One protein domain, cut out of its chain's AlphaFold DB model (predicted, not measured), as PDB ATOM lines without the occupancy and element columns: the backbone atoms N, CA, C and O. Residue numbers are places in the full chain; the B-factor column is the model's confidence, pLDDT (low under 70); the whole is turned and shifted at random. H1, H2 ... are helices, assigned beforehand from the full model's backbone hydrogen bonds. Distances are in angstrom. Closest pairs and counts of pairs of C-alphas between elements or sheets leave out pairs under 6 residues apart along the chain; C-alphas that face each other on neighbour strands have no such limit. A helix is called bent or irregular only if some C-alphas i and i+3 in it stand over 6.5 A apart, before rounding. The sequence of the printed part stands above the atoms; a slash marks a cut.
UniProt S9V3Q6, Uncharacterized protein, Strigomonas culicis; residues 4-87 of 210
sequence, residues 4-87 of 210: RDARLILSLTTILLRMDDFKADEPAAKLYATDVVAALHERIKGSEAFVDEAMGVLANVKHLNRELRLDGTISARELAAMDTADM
ATOM      1  N   ARG A   4     156.801 154.934 183.186       88.12
ATOM      2  CA  ARG A   4     157.386 154.297 181.999       88.12
ATOM      3  C   ARG A   4     158.676 153.564 182.354       88.12
ATOM      4  O   ARG A   4     158.820 152.412 181.967       88.12
ATOM      5  N   ASP A   5     159.538 154.180 183.164       91.50
ATOM      6  CA  ASP A   5     160.788 153.561 183.628       91.50
ATOM      7  C   ASP A   5     160.501 152.282 184.415       91.50
ATOM      8  O   ASP A   5     161.116 151.251 184.176       91.50
ATOM      9  N   ALA A   6     159.495 152.313 185.295       93.19
ATOM     10  CA  ALA A   6     159.092 151.137 186.063       93.19
ATOM     11  C   ALA A   6     158.636 149.972 185.163       93.19
ATOM     12  O   ALA A   6     158.950 148.814 185.443       93.19
ATOM     13  N   ARG A   7     157.924 150.266 184.064       94.19
ATOM     14  CA  ARG A   7     157.521 149.250 183.078       94.19
ATOM     15  C   ARG A   7     158.718 148.708 182.305       94.19
ATOM     16  O   ARG A   7     158.821 147.497 182.162       94.19
ATOM     17  N   LEU A   8     159.626 149.576 181.859       94.50
ATOM     18  CA  LEU A   8     160.845 149.169 181.155       94.50
ATOM     19  C   LEU A   8     161.719 148.267 182.025       94.50
ATOM     20  O   LEU A   8     162.144 147.211 181.567       94.50
ATOM     21  N   ILE A   9     161.916 148.631 183.294       95.75
ATOM     22  CA  ILE A   9     162.679 147.825 184.252       95.75
ATOM     23  C   ILE A   9     162.020 146.466 184.443       95.75
ATOM     24  O   ILE A   9     162.710 145.451 184.401       95.75
ATOM     25  N   LEU A  10     160.694 146.414 184.606       95.94
ATOM     26  CA  LEU A  10     159.974 145.149 184.742       95.94
ATOM     27  C   LEU A  10     160.134 144.266 183.496       95.94
ATOM     28  O   LEU A  10     160.433 143.076 183.616       95.94
ATOM     29  N   SER A  11     159.969 144.843 182.304       95.88
ATOM     30  CA  SER A  11     160.147 144.140 181.032       95.88
ATOM     31  C   SER A  11     161.570 143.611 180.876       95.88
ATOM     32  O   SER A  11     161.749 142.433 180.571       95.88
ATOM     33  N   LEU A  12     162.577 144.441 181.151       95.44
ATOM     34  CA  LEU A  12     163.982 144.065 181.046       95.44
ATOM     35  C   LEU A  12     164.340 142.981 182.069       95.44
ATOM     36  O   LEU A  12     164.910 141.963 181.696       95.44
ATOM     37  N   THR A  13     163.901 143.125 183.321       95.88
ATOM     38  CA  THR A  13     164.080 142.113 184.379       95.88
ATOM     39  C   THR A  13     163.480 140.769 183.964       95.88
ATOM     40  O   THR A  13     164.112 139.728 184.120       95.88
ATOM     41  N   THR A  14     162.281 140.780 183.374       95.56
ATOM     42  CA  THR A  14     161.603 139.559 182.905       95.56
ATOM     43  C   THR A  14     162.390 138.852 181.800       95.56
ATOM     44  O   THR A  14     162.405 137.624 181.749       95.56
ATOM     45  N   ILE A  15     163.034 139.608 180.907       94.81
ATOM     46  CA  ILE A  15     163.880 139.043 179.849       94.81
ATOM     47  C   ILE A  15     165.176 138.494 180.448       94.81
ATOM     48  O   ILE A  15     165.519 137.348 180.167       94.81
ATOM     49  N   LEU A  16     165.848 139.262 181.313       94.50
ATOM     50  CA  LEU A  16     167.094 138.860 181.973       94.50
ATOM     51  C   LEU A  16     166.920 137.575 182.791       94.50
ATOM     52  O   LEU A  16     167.755 136.685 182.712       94.50
ATOM     53  N   LEU A  17     165.799 137.414 183.495       95.06
ATOM     54  CA  LEU A  17     165.484 136.194 184.251       95.06
ATOM     55  C   LEU A  17     165.360 134.926 183.392       95.06
ATOM     56  O   LEU A  17     165.434 133.814 183.915       95.06
ATOM     57  N   ARG A  18     165.137 135.078 182.082       93.44
ATOM     58  CA  ARG A  18     165.105 133.966 181.121       93.44
ATOM     59  C   ARG A  18     166.481 133.672 180.520       93.44
ATOM     60  O   ARG A  18     166.611 132.667 179.827       93.44
ATOM     61  N   MET A  19     167.464 134.540 180.751       93.06
ATOM     62  CA  MET A  19     168.848 134.380 180.317       93.06
ATOM     63  C   MET A  19     169.638 133.613 181.377       93.06
ATOM     64  O   MET A  19     169.361 133.713 182.571       93.06
ATOM     65  N   ASP A  20     170.638 132.857 180.940       91.38
ATOM     66  CA  ASP A  20     171.475 132.048 181.824       91.38
ATOM     67  C   ASP A  20     172.306 132.920 182.785       91.38
ATOM     68  O   ASP A  20     172.600 132.475 183.890       91.38
ATOM     69  N   ASP A  21     172.607 134.177 182.422       88.75
ATOM     70  CA  ASP A  21     173.354 135.135 183.259       88.75
ATOM     71  C   ASP A  21     172.669 135.481 184.590       88.75
ATOM     72  O   ASP A  21     173.339 135.774 185.581       88.75
ATOM     73  N   PHE A  22     171.334 135.501 184.609       91.62
ATOM     74  CA  PHE A  22     170.537 135.941 185.762       91.62
ATOM     75  C   PHE A  22     169.479 134.915 186.169       91.62
ATOM     76  O   PHE A  22     168.569 135.207 186.952       91.62
ATOM     77  N   LYS A  23     169.575 133.699 185.632       90.38
ATOM     78  CA  LYS A  23     168.635 132.628 185.925       90.38
ATOM     79  C   LYS A  23     168.615 132.366 187.431       90.38
ATOM     80  O   LYS A  23     169.644 132.074 188.028       90.38
ATOM     81  N   ALA A  24     167.423 132.445 188.019       87.25
ATOM     82  CA  ALA A  24     167.181 132.286 189.456       87.25
ATOM     83  C   ALA A  24     167.774 133.377 190.382       87.25
ATOM     84  O   ALA A  24     167.691 133.226 191.598       87.25
ATOM     85  N   ASP A  25     168.283 134.493 189.842       92.50
ATOM     86  CA  ASP A  25     168.765 135.656 190.607       92.50
ATOM     87  C   ASP A  25     167.977 136.925 190.226       92.50
ATOM     88  O   ASP A  25     168.458 137.840 189.552       92.50
ATOM     89  N   GLU A  26     166.711 136.967 190.654       93.00
ATOM     90  CA  GLU A  26     165.823 138.120 190.467       93.00
ATOM     91  C   GLU A  26     166.358 139.445 191.036       93.00
ATOM     92  O   GLU A  26     166.262 140.453 190.326       93.00
ATOM     93  N   PRO A  27     166.924 139.515 192.261       94.31
ATOM     94  CA  PRO A  27     167.397 140.789 192.785       94.31
ATOM     95  C   PRO A  27     168.552 141.353 191.952       94.31
ATOM     96  O   PRO A  27     168.546 142.553 191.672       94.31
ATOM     97  N   ALA A  28     169.489 140.520 191.483       91.69
ATOM     98  CA  ALA A  28     170.546 141.005 190.600       91.69
ATOM     99  C   ALA A  28     170.021 141.395 189.212       91.69
ATOM    100  O   ALA A  28     170.451 142.416 188.677       91.69
ATOM    101  N   ALA A  29     169.069 140.643 188.644       93.69
ATOM    102  CA  ALA A  29     168.442 140.988 187.365       93.69
ATOM    103  C   ALA A  29     167.761 142.363 187.425       93.69
ATOM    104  O   ALA A  29     167.911 143.189 186.523       93.69
ATOM    105  N   LYS A  30     167.032 142.623 188.514       95.31
ATOM    106  CA  LYS A  30     166.321 143.882 188.735       95.31
ATOM    107  C   LYS A  30     167.271 145.052 188.972       95.31
ATOM    108  O   LYS A  30     167.018 146.144 188.459       95.31
ATOM    109  N   LEU A  31     168.345 144.836 189.735       95.19
ATOM    110  CA  LEU A  31     169.393 145.836 189.940       95.19
ATOM    111  C   LEU A  31     170.032 146.209 188.597       95.19
ATOM    112  O   LEU A  31     170.013 147.372 188.212       95.19
ATOM    113  N   TYR A  32     170.467 145.207 187.833       94.69
ATOM    114  CA  TYR A  32     171.086 145.411 186.529       94.69
ATOM    115  C   TYR A  32     170.148 146.138 185.553       94.69
ATOM    116  O   TYR A  32     170.544 147.105 184.910       94.69
ATOM    117  N   ALA A  33     168.871 145.745 185.489       95.31
ATOM    118  CA  ALA A  33     167.874 146.431 184.668       95.31
ATOM    119  C   ALA A  33     167.659 147.898 185.083       95.31
ATOM    120  O   ALA A  33     167.456 148.764 184.231       95.31
ATOM    121  N   THR A  34     167.704 148.179 186.387       95.94
ATOM    122  CA  THR A  34     167.590 149.541 186.924       95.94
ATOM    123  C   THR A  34     168.779 150.397 186.499       95.94
ATOM    124  O   THR A  34     168.583 151.517 186.022       95.94
ATOM    125  N   ASP A  35     169.988 149.846 186.592       95.44
ATOM    126  CA  ASP A  35     171.222 150.529 186.208       95.44
ATOM    127  C   ASP A  35     171.276 150.805 184.699       95.44
ATOM    128  O   ASP A  35     171.699 151.883 184.283       95.44
ATOM    129  N   VAL A  36     170.777 149.883 183.863       95.38
ATOM    130  CA  VAL A  36     170.674 150.087 182.405       95.38
ATOM    131  C   VAL A  36     169.752 151.262 182.086       95.38
ATOM    132  O   VAL A  36     170.107 152.135 181.296       95.38
ATOM    133  N   VAL A  37     168.571 151.315 182.709       94.94
ATOM    134  CA  VAL A  37     167.610 152.403 182.475       94.94
ATOM    135  C   VAL A  37     168.159 153.742 182.973       94.94
ATOM    136  O   VAL A  37     167.988 154.755 182.296       94.94
ATOM    137  N   ALA A  38     168.865 153.757 184.107       94.62
ATOM    138  CA  ALA A  38     169.557 154.950 184.587       94.62
ATOM    139  C   ALA A  38     170.634 155.422 183.592       94.62
ATOM    140  O   ALA A  38     170.642 156.590 183.207       94.62
ATOM    141  N   ALA A  39     171.472 154.509 183.093       94.88
ATOM    142  CA  ALA A  39     172.511 154.822 182.113       94.88
ATOM    143  C   ALA A  39     171.943 155.315 180.764       94.88
ATOM    144  O   ALA A  39     172.531 156.189 180.123       94.88
ATOM    145  N   LEU A  40     170.786 154.799 180.332       93.75
ATOM    146  CA  LEU A  40     170.081 155.298 179.144       93.75
ATOM    147  C   LEU A  40     169.599 156.741 179.333       93.75
ATOM    148  O   LEU A  40     169.783 157.564 178.436       93.75
ATOM    149  N   HIS A  41     169.039 157.066 180.503       92.44
ATOM    150  CA  HIS A  41     168.620 158.433 180.843       92.44
ATOM    151  C   HIS A  41     169.793 159.414 180.909       92.44
ATOM    152  O   HIS A  41     169.654 160.565 180.503       92.44
ATOM    153  N   GLU A  42     170.958 158.977 181.390       92.75
ATOM    154  CA  GLU A  42     172.160 159.818 181.418       92.75
ATOM    155  C   GLU A  42     172.667 160.161 180.012       92.75
ATOM    156  O   GLU A  42     173.127 161.283 179.772       92.75
ATOM    157  N   ARG A  43     172.582 159.211 179.071       92.12
ATOM    158  CA  ARG A  43     173.077 159.406 177.702       92.12
ATOM    159  C   ARG A  43     172.090 160.172 176.825       92.12
ATOM    160  O   ARG A  43     172.510 161.029 176.046       92.12
ATOM    161  N   ILE A  44     170.802 159.849 176.902       89.94
ATOM    162  CA  ILE A  44     169.825 160.269 175.896       89.94
ATOM    163  C   ILE A  44     168.978 161.423 176.415       89.94
ATOM    164  O   ILE A  44     168.136 161.281 177.298       89.94
ATOM    165  N   LYS A  45     169.159 162.589 175.792       85.44
ATOM    166  CA  LYS A  45     168.387 163.799 176.085       85.44
ATOM    167  C   LYS A  45     167.232 163.918 175.091       85.44
ATOM    168  O   LYS A  45     167.307 164.678 174.135       85.44
ATOM    169  N   GLY A  46     166.175 163.133 175.289       87.81
ATOM    170  CA  GLY A  46     164.971 163.190 174.453       87.81
ATOM    171  C   GLY A  46     164.032 162.020 174.711       87.81
ATOM    172  O   GLY A  46     164.477 160.878 174.775       87.81
ATOM    173  N   SER A  47     162.731 162.285 174.862       87.81
ATOM    174  CA  SER A  47     161.776 161.232 175.230       87.81
ATOM    175  C   SER A  47     161.553 160.201 174.129       87.81
ATOM    176  O   SER A  47     161.348 159.040 174.451       87.81
ATOM    177  N   GLU A  48     161.566 160.614 172.859       90.44
ATOM    178  CA  GLU A  48     161.379 159.699 171.722       90.44
ATOM    179  C   GLU A  48     162.628 158.846 171.501       90.44
ATOM    180  O   GLU A  48     162.548 157.627 171.582       90.44
ATOM    181  N   ALA A  49     163.799 159.483 171.390       89.81
ATOM    182  CA  ALA A  49     165.077 158.781 171.260       89.81
ATOM    183  C   ALA A  49     165.340 157.799 172.418       89.81
ATOM    184  O   ALA A  49     165.886 156.722 172.206       89.81
ATOM    185  N   PHE A  50     164.933 158.143 173.647       92.88
ATOM    186  CA  PHE A  50     165.045 157.233 174.789       92.88
ATOM    187  C   PHE A  50     164.166 155.992 174.615       92.88
ATOM    188  O   PHE A  50     164.595 154.887 174.939       92.88
ATOM    189  N   VAL A  51     162.933 156.168 174.130       91.62
ATOM    190  CA  VAL A  51     162.009 155.054 173.902       91.62
ATOM    191  C   VAL A  51     162.541 154.146 172.802       91.62
ATOM    192  O   VAL A  51     162.559 152.935 173.005       91.62
ATOM    193  N   ASP A  52     163.016 154.709 171.694       92.50
ATOM    194  CA  ASP A  52     163.571 153.930 170.586       92.50
ATOM    195  C   ASP A  52     164.774 153.098 171.039       92.50
ATOM    196  O   ASP A  52     164.801 151.884 170.826       92.50
ATOM    197  N   GLU A  53     165.714 153.708 171.765       92.25
ATOM    198  CA  GLU A  53     166.883 152.991 172.269       92.25
ATOM    199  C   GLU A  53     166.500 151.917 173.296       92.25
ATOM    200  O   GLU A  53     166.970 150.782 173.231       92.25
ATOM    201  N   ALA A  54     165.603 152.237 174.235       93.06
ATOM    202  CA  ALA A  54     165.149 151.284 175.242       93.06
ATOM    203  C   ALA A  54     164.438 150.079 174.604       93.06
ATOM    204  O   ALA A  54     164.629 148.940 175.038       93.06
ATOM    205  N   MET A  55     163.645 150.310 173.555       93.44
ATOM    206  CA  MET A  55     163.009 149.243 172.783       93.44
ATOM    207  C   MET A  55     164.036 148.426 171.996       93.44
ATOM    208  O   MET A  55     163.922 147.199 171.952       93.44
ATOM    209  N   GLY A  56     165.060 149.073 171.440       93.25
ATOM    210  CA  GLY A  56     166.195 148.417 170.795       93.25
ATOM    211  C   GLY A  56     166.947 147.479 171.740       93.25
ATOM    212  O   GLY A  56     167.176 146.314 171.401       93.25
ATOM    213  N   VAL A  57     167.248 147.939 172.958       94.12
ATOM    214  CA  VAL A  57     167.860 147.116 174.012       94.12
ATOM    215  C   VAL A  57     166.946 145.940 174.369       94.12
ATOM    216  O   VAL A  57     167.389 144.794 174.356       94.12
ATOM    217  N   LEU A  58     165.656 146.179 174.630       93.94
ATOM    218  CA  LEU A  58     164.702 145.115 174.978       93.94
ATOM    219  C   LEU A  58     164.582 144.042 173.889       93.94
ATOM    220  O   LEU A  58     164.483 142.853 174.198       93.94
ATOM    221  N   ALA A  59     164.583 144.444 172.619       92.06
ATOM    222  CA  ALA A  59     164.459 143.520 171.499       92.06
ATOM    223  C   ALA A  59     165.687 142.606 171.359       92.06
ATOM    224  O   ALA A  59     165.533 141.421 171.035       92.06
ATOM    225  N   ASN A  60     166.882 143.143 171.629       92.88
ATOM    226  CA  ASN A  60     168.143 142.495 171.281       92.88
ATOM    227  C   ASN A  60     168.932 141.934 172.474       92.88
ATOM    228  O   ASN A  60     169.753 141.047 172.266       92.88
ATOM    229  N   VAL A  61     168.657 142.334 173.722       93.06
ATOM    230  CA  VAL A  61     169.436 141.908 174.909       93.06
ATOM    231  C   VAL A  61     169.541 140.384 175.063       93.06
ATOM    232  O   VAL A  61     170.578 139.866 175.465       93.06
ATOM    233  N   LYS A  62     168.512 139.635 174.644       91.81
ATOM    234  CA  LYS A  62     168.510 138.160 174.643       91.81
ATOM    235  C   LYS A  62     169.624 137.538 173.789       91.81
ATOM    236  O   LYS A  62     169.968 136.376 173.987       91.81
ATOM    237  N   HIS A  63     170.140 138.269 172.802       90.44
ATOM    238  CA  HIS A  63     171.215 137.806 171.928       90.44
ATOM    239  C   HIS A  63     172.568 137.776 172.638       90.44
ATOM    240  O   HIS A  63     173.428 137.002 172.234       90.44
ATOM    241  N   LEU A  64     172.702 138.532 173.729       88.88
ATOM    242  CA  LEU A  64     173.876 138.584 174.595       88.88
ATOM    243  C   LEU A  64     173.811 137.546 175.729       88.88
ATOM    244  O   LEU A  64     174.432 137.731 176.770       88.88
ATOM    245  N   ASN A  65     173.027 136.471 175.574       88.31
ATOM    246  CA  ASN A  65     172.932 135.431 176.599       88.31
ATOM    247  C   ASN A  65     174.314 134.837 176.892       88.31
ATOM    248  O   ASN A  65     175.019 134.428 175.970       88.31
ATOM    249  N   ARG A  66     174.635 134.757 178.182       86.75
ATOM    250  CA  ARG A  66     175.927 134.415 178.782       86.75
ATOM    251  C   ARG A  66     177.018 135.479 178.637       86.75
ATOM    252  O   ARG A  66     178.043 135.351 179.287       86.75
ATOM    253  N   GLU A  67     176.832 136.536 177.849       86.19
ATOM    254  CA  GLU A  67     177.840 137.593 177.650       86.19
ATOM    255  C   GLU A  67     177.739 138.734 178.682       86.19
ATOM    256  O   GLU A  67     178.577 139.634 178.673       86.19
ATOM    257  N   LEU A  68     176.719 138.734 179.553       85.88
ATOM    258  CA  LEU A  68     176.500 139.814 180.526       85.88
ATOM    259  C   LEU A  68     177.228 139.570 181.856       85.88
ATOM    260  O   LEU A  68     177.719 140.520 182.467       85.88
ATOM    261  N   ARG A  69     177.288 138.317 182.327       83.19
ATOM    262  CA  ARG A  69     177.981 137.949 183.578       83.19
ATOM    263  C   ARG A  69     178.918 136.751 183.459       83.19
ATOM    264  O   ARG A  69     179.886 136.703 184.213       83.19
ATOM    265  N   LEU A  70     178.602 135.760 182.620       77.88
ATOM    266  CA  LEU A  70     179.279 134.453 182.647       77.88
ATOM    267  C   LEU A  70     180.546 134.407 181.779       77.88
ATOM    268  O   LEU A  70     181.629 134.118 182.277       77.88
ATOM    269  N   ASP A  71     180.394 134.680 180.485       73.19
ATOM    270  CA  ASP A  71     181.425 134.564 179.447       73.19
ATOM    271  C   ASP A  71     182.030 135.941 179.085       73.19
ATOM    272  O   ASP A  71     183.119 136.027 178.519       73.19
ATOM    273  N   GLY A  72     181.333 137.022 179.436       63.56
ATOM    274  CA  GLY A  72     181.764 138.410 179.316       63.56
ATOM    275  C   GLY A  72     181.136 139.226 180.442       63.56
ATOM    276  O   GLY A  72     180.064 138.888 180.935       63.56
ATOM    277  N   THR A  73     181.818 140.268 180.907       81.69
ATOM    278  CA  THR A  73     181.274 141.185 181.917       81.69
ATOM    279  C   THR A  73     180.911 142.495 181.243       81.69
ATOM    280  O   THR A  73     181.602 143.496 181.427       81.69
ATOM    281  N   ILE A  74     179.861 142.476 180.418       89.00
ATOM    282  CA  ILE A  74     179.275 143.713 179.895       89.00
ATOM    283  C   ILE A  74     178.575 144.404 181.065       89.00
ATOM    284  O   ILE A  74     177.646 143.865 181.663       89.00
ATOM    285  N   SER A  75     179.028 145.602 181.415       90.94
ATOM    286  CA  SER A  75     178.386 146.415 182.444       90.94
ATOM    287  C   SER A  75     177.064 147.010 181.946       90.94
ATOM    288  O   SER A  75     176.865 147.229 180.751       90.94
ATOM    289  N   ALA A  76     176.172 147.378 182.870       91.25
ATOM    290  CA  ALA A  76     174.911 148.042 182.535       91.25
ATOM    291  C   ALA A  76     175.111 149.328 181.707       91.25
ATOM    292  O   ALA A  76     174.311 149.637 180.824       91.25
ATOM    293  N   ARG A  77     176.212 150.051 181.953       91.62
ATOM    294  CA  ARG A  77     176.580 151.266 181.216       91.62
ATOM    295  C   ARG A  77     177.052 150.963 179.795       91.62
ATOM    296  O   ARG A  77     176.683 151.685 178.874       91.62
ATOM    297  N   GLU A  78     177.843 149.909 179.620       91.94
ATOM    298  CA  GLU A  78     178.275 149.451 178.295       91.94
ATOM    299  C   GLU A  78     177.097 148.911 177.493       91.94
ATOM    300  O   GLU A  78     176.942 149.291 176.339       91.94
ATOM    301  N   LEU A  79     176.220 148.110 178.109       91.81
ATOM    302  CA  LEU A  79     175.003 147.628 177.458       91.81
ATOM    303  C   LEU A  79     174.114 148.790 177.021       91.81
ATOM    304  O   LEU A  79     173.602 148.781 175.907       91.81
ATOM    305  N   ALA A  80     173.947 149.798 177.880       91.75
ATOM    306  CA  ALA A  80     173.186 150.978 177.519       91.75
ATOM    307  C   ALA A  80     173.801 151.676 176.303       91.75
ATOM    308  O   ALA A  80     173.039 152.127 175.458       91.75
ATOM    309  N   ALA A  81     175.131 151.801 176.224       90.75
ATOM    310  CA  ALA A  81     175.855 152.499 175.155       90.75
ATOM    311  C   ALA A  81     176.085 151.670 173.878       90.75
ATOM    312  O   ALA A  81     176.580 152.213 172.891       90.75
ATOM    313  N   MET A  82     175.767 150.378 173.905       90.12
ATOM    314  CA  MET A  82     175.971 149.464 172.789       90.12
ATOM    315  C   MET A  82     174.973 149.750 171.666       90.12
ATOM    316  O   MET A  82     173.784 149.927 171.924       90.12
ATOM    317  N   ASP A  83     175.444 149.745 170.418       87.94
ATOM    318  CA  ASP A  83     174.551 149.821 169.264       87.94
ATOM    319  C   ASP A  83     173.721 148.533 169.174       87.94
ATOM    320  O   ASP A  83     174.232 147.414 169.277       87.94
ATOM    321  N   THR A  84     172.423 148.689 168.938       86.62
ATOM    322  CA  THR A  84     171.498 147.593 168.633       86.62
ATOM    323  C   THR A  84     172.004 146.677 167.514       86.62
ATOM    324  O   THR A  84     171.781 145.468 167.577       86.62
ATOM    325  N   ALA A  85     172.731 147.215 166.525       83.06
ATOM    326  CA  ALA A  85     173.324 146.444 165.431       83.06
ATOM    327  C   ALA A  85     174.461 145.506 165.877       83.06
ATOM    328  O   ALA A  85     174.796 144.555 165.162       83.06
ATOM    329  N   ASP A  86     175.040 145.756 167.052       84.19
ATOM    330  CA  ASP A  86     176.143 144.983 167.619       84.19
ATOM    331  C   ASP A  86     175.688 144.022 168.731       84.19
ATOM    332  O   ASP A  86     176.431 143.103 169.091       84.19
ATOM    333  N   MET A  87     174.432 144.128 169.184       88.19
ATOM    334  CA  MET A  87     173.761 143.170 170.078       88.19
ATOM    335  C   MET A  87     173.364 141.878 169.340       88.19
ATOM    336  O   MET A  87     172.202 141.472 169.292       88.19
TER     337      MET A  87
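This is residues 4 to 87 of the 210 residues of an uncharacterized protein of Strigomonas culicis (UniProt S9V3Q6). Three longer helices make a compact body in which H1 and H3 lie side by side and run the same way, while H2 slants past both in the opposite direction. The short H4 packs on H2, on the side away from H1. The printed part has 84 residues with four named helices in the order H1, H2, H3, H4 and no named strand; the class is all helix. The whole is compact, with a radius of gyration of the C-alphas of 11.7 A, and rounded, spanning 34 by 25 by 18 A.

H1, residues 4 to 16, touches H2, residues 26 to 43, at a steep tilt of 49 degrees, opposite ways; their closest C-alphas, those of Thr 13 and Lys 30, are 5.2 A apart. H3, residues 47 to 64, touches H1 with residues 54 to 62 alone, at a shallow tilt of 8 degrees, the same way; their closest C-alphas, those of Leu 12 and Leu 58, are 6.2 A apart. H2 and H3 form a helical hairpin: residues 37 to 41 of H2 touch residues 50 to 54 of H3 at a steep tilt of 42 degrees, opposite ways, with the closest C-alphas, those of Leu 40 and Phe 50, 6.9 A apart. H4, residues 76 to 81, touches H2 the same way at a tilt of 36 degrees, only just steep; their closest C-alphas, those of Val 36 and Ala 76, are 4.7 A apart. H2 is the hub, touching the three other helices. H3 and H4 are close but not clearly touching, with the closest C-alphas, those of Val 57 and Ala 80, 7.5 A apart. H1 and H4 are apart. The helix packing is mostly crossed, meaning that most touching helices stand at a steep tilt. In H1, H2 and H4 every O i to N i+4 pair is within hydrogen-bond range; in H3 11 of 14 are.

H1 begins at C-alpha 4, (157.386, 154.297, 181.999), and is 18.2 A long from first to last C-alpha. H2 is 25.9 A long and ends at C-alpha 43, (173.077, 159.406, 177.702). H3 is 25.7 A long, with a kink of 33 degrees near residue 58, and it is irregular: C-alphas 59 and 62 are 7.4 A apart. H4 is 8.7 A long and ends at C-alpha 81, (175.855, 152.499, 175.155).

The two C-alphas farthest apart, those of Ala 24 and Gly 46, are 34.4 A from each other. The printed part has no cut. The link from H1 to H2 is short, with 9 residues; that from H2 to H3 is tight, with 3; that from H3 to H4 is long, with 11. The mean pLDDT of the printed part is 90.9, and residue 72 is the one printed residue under 70.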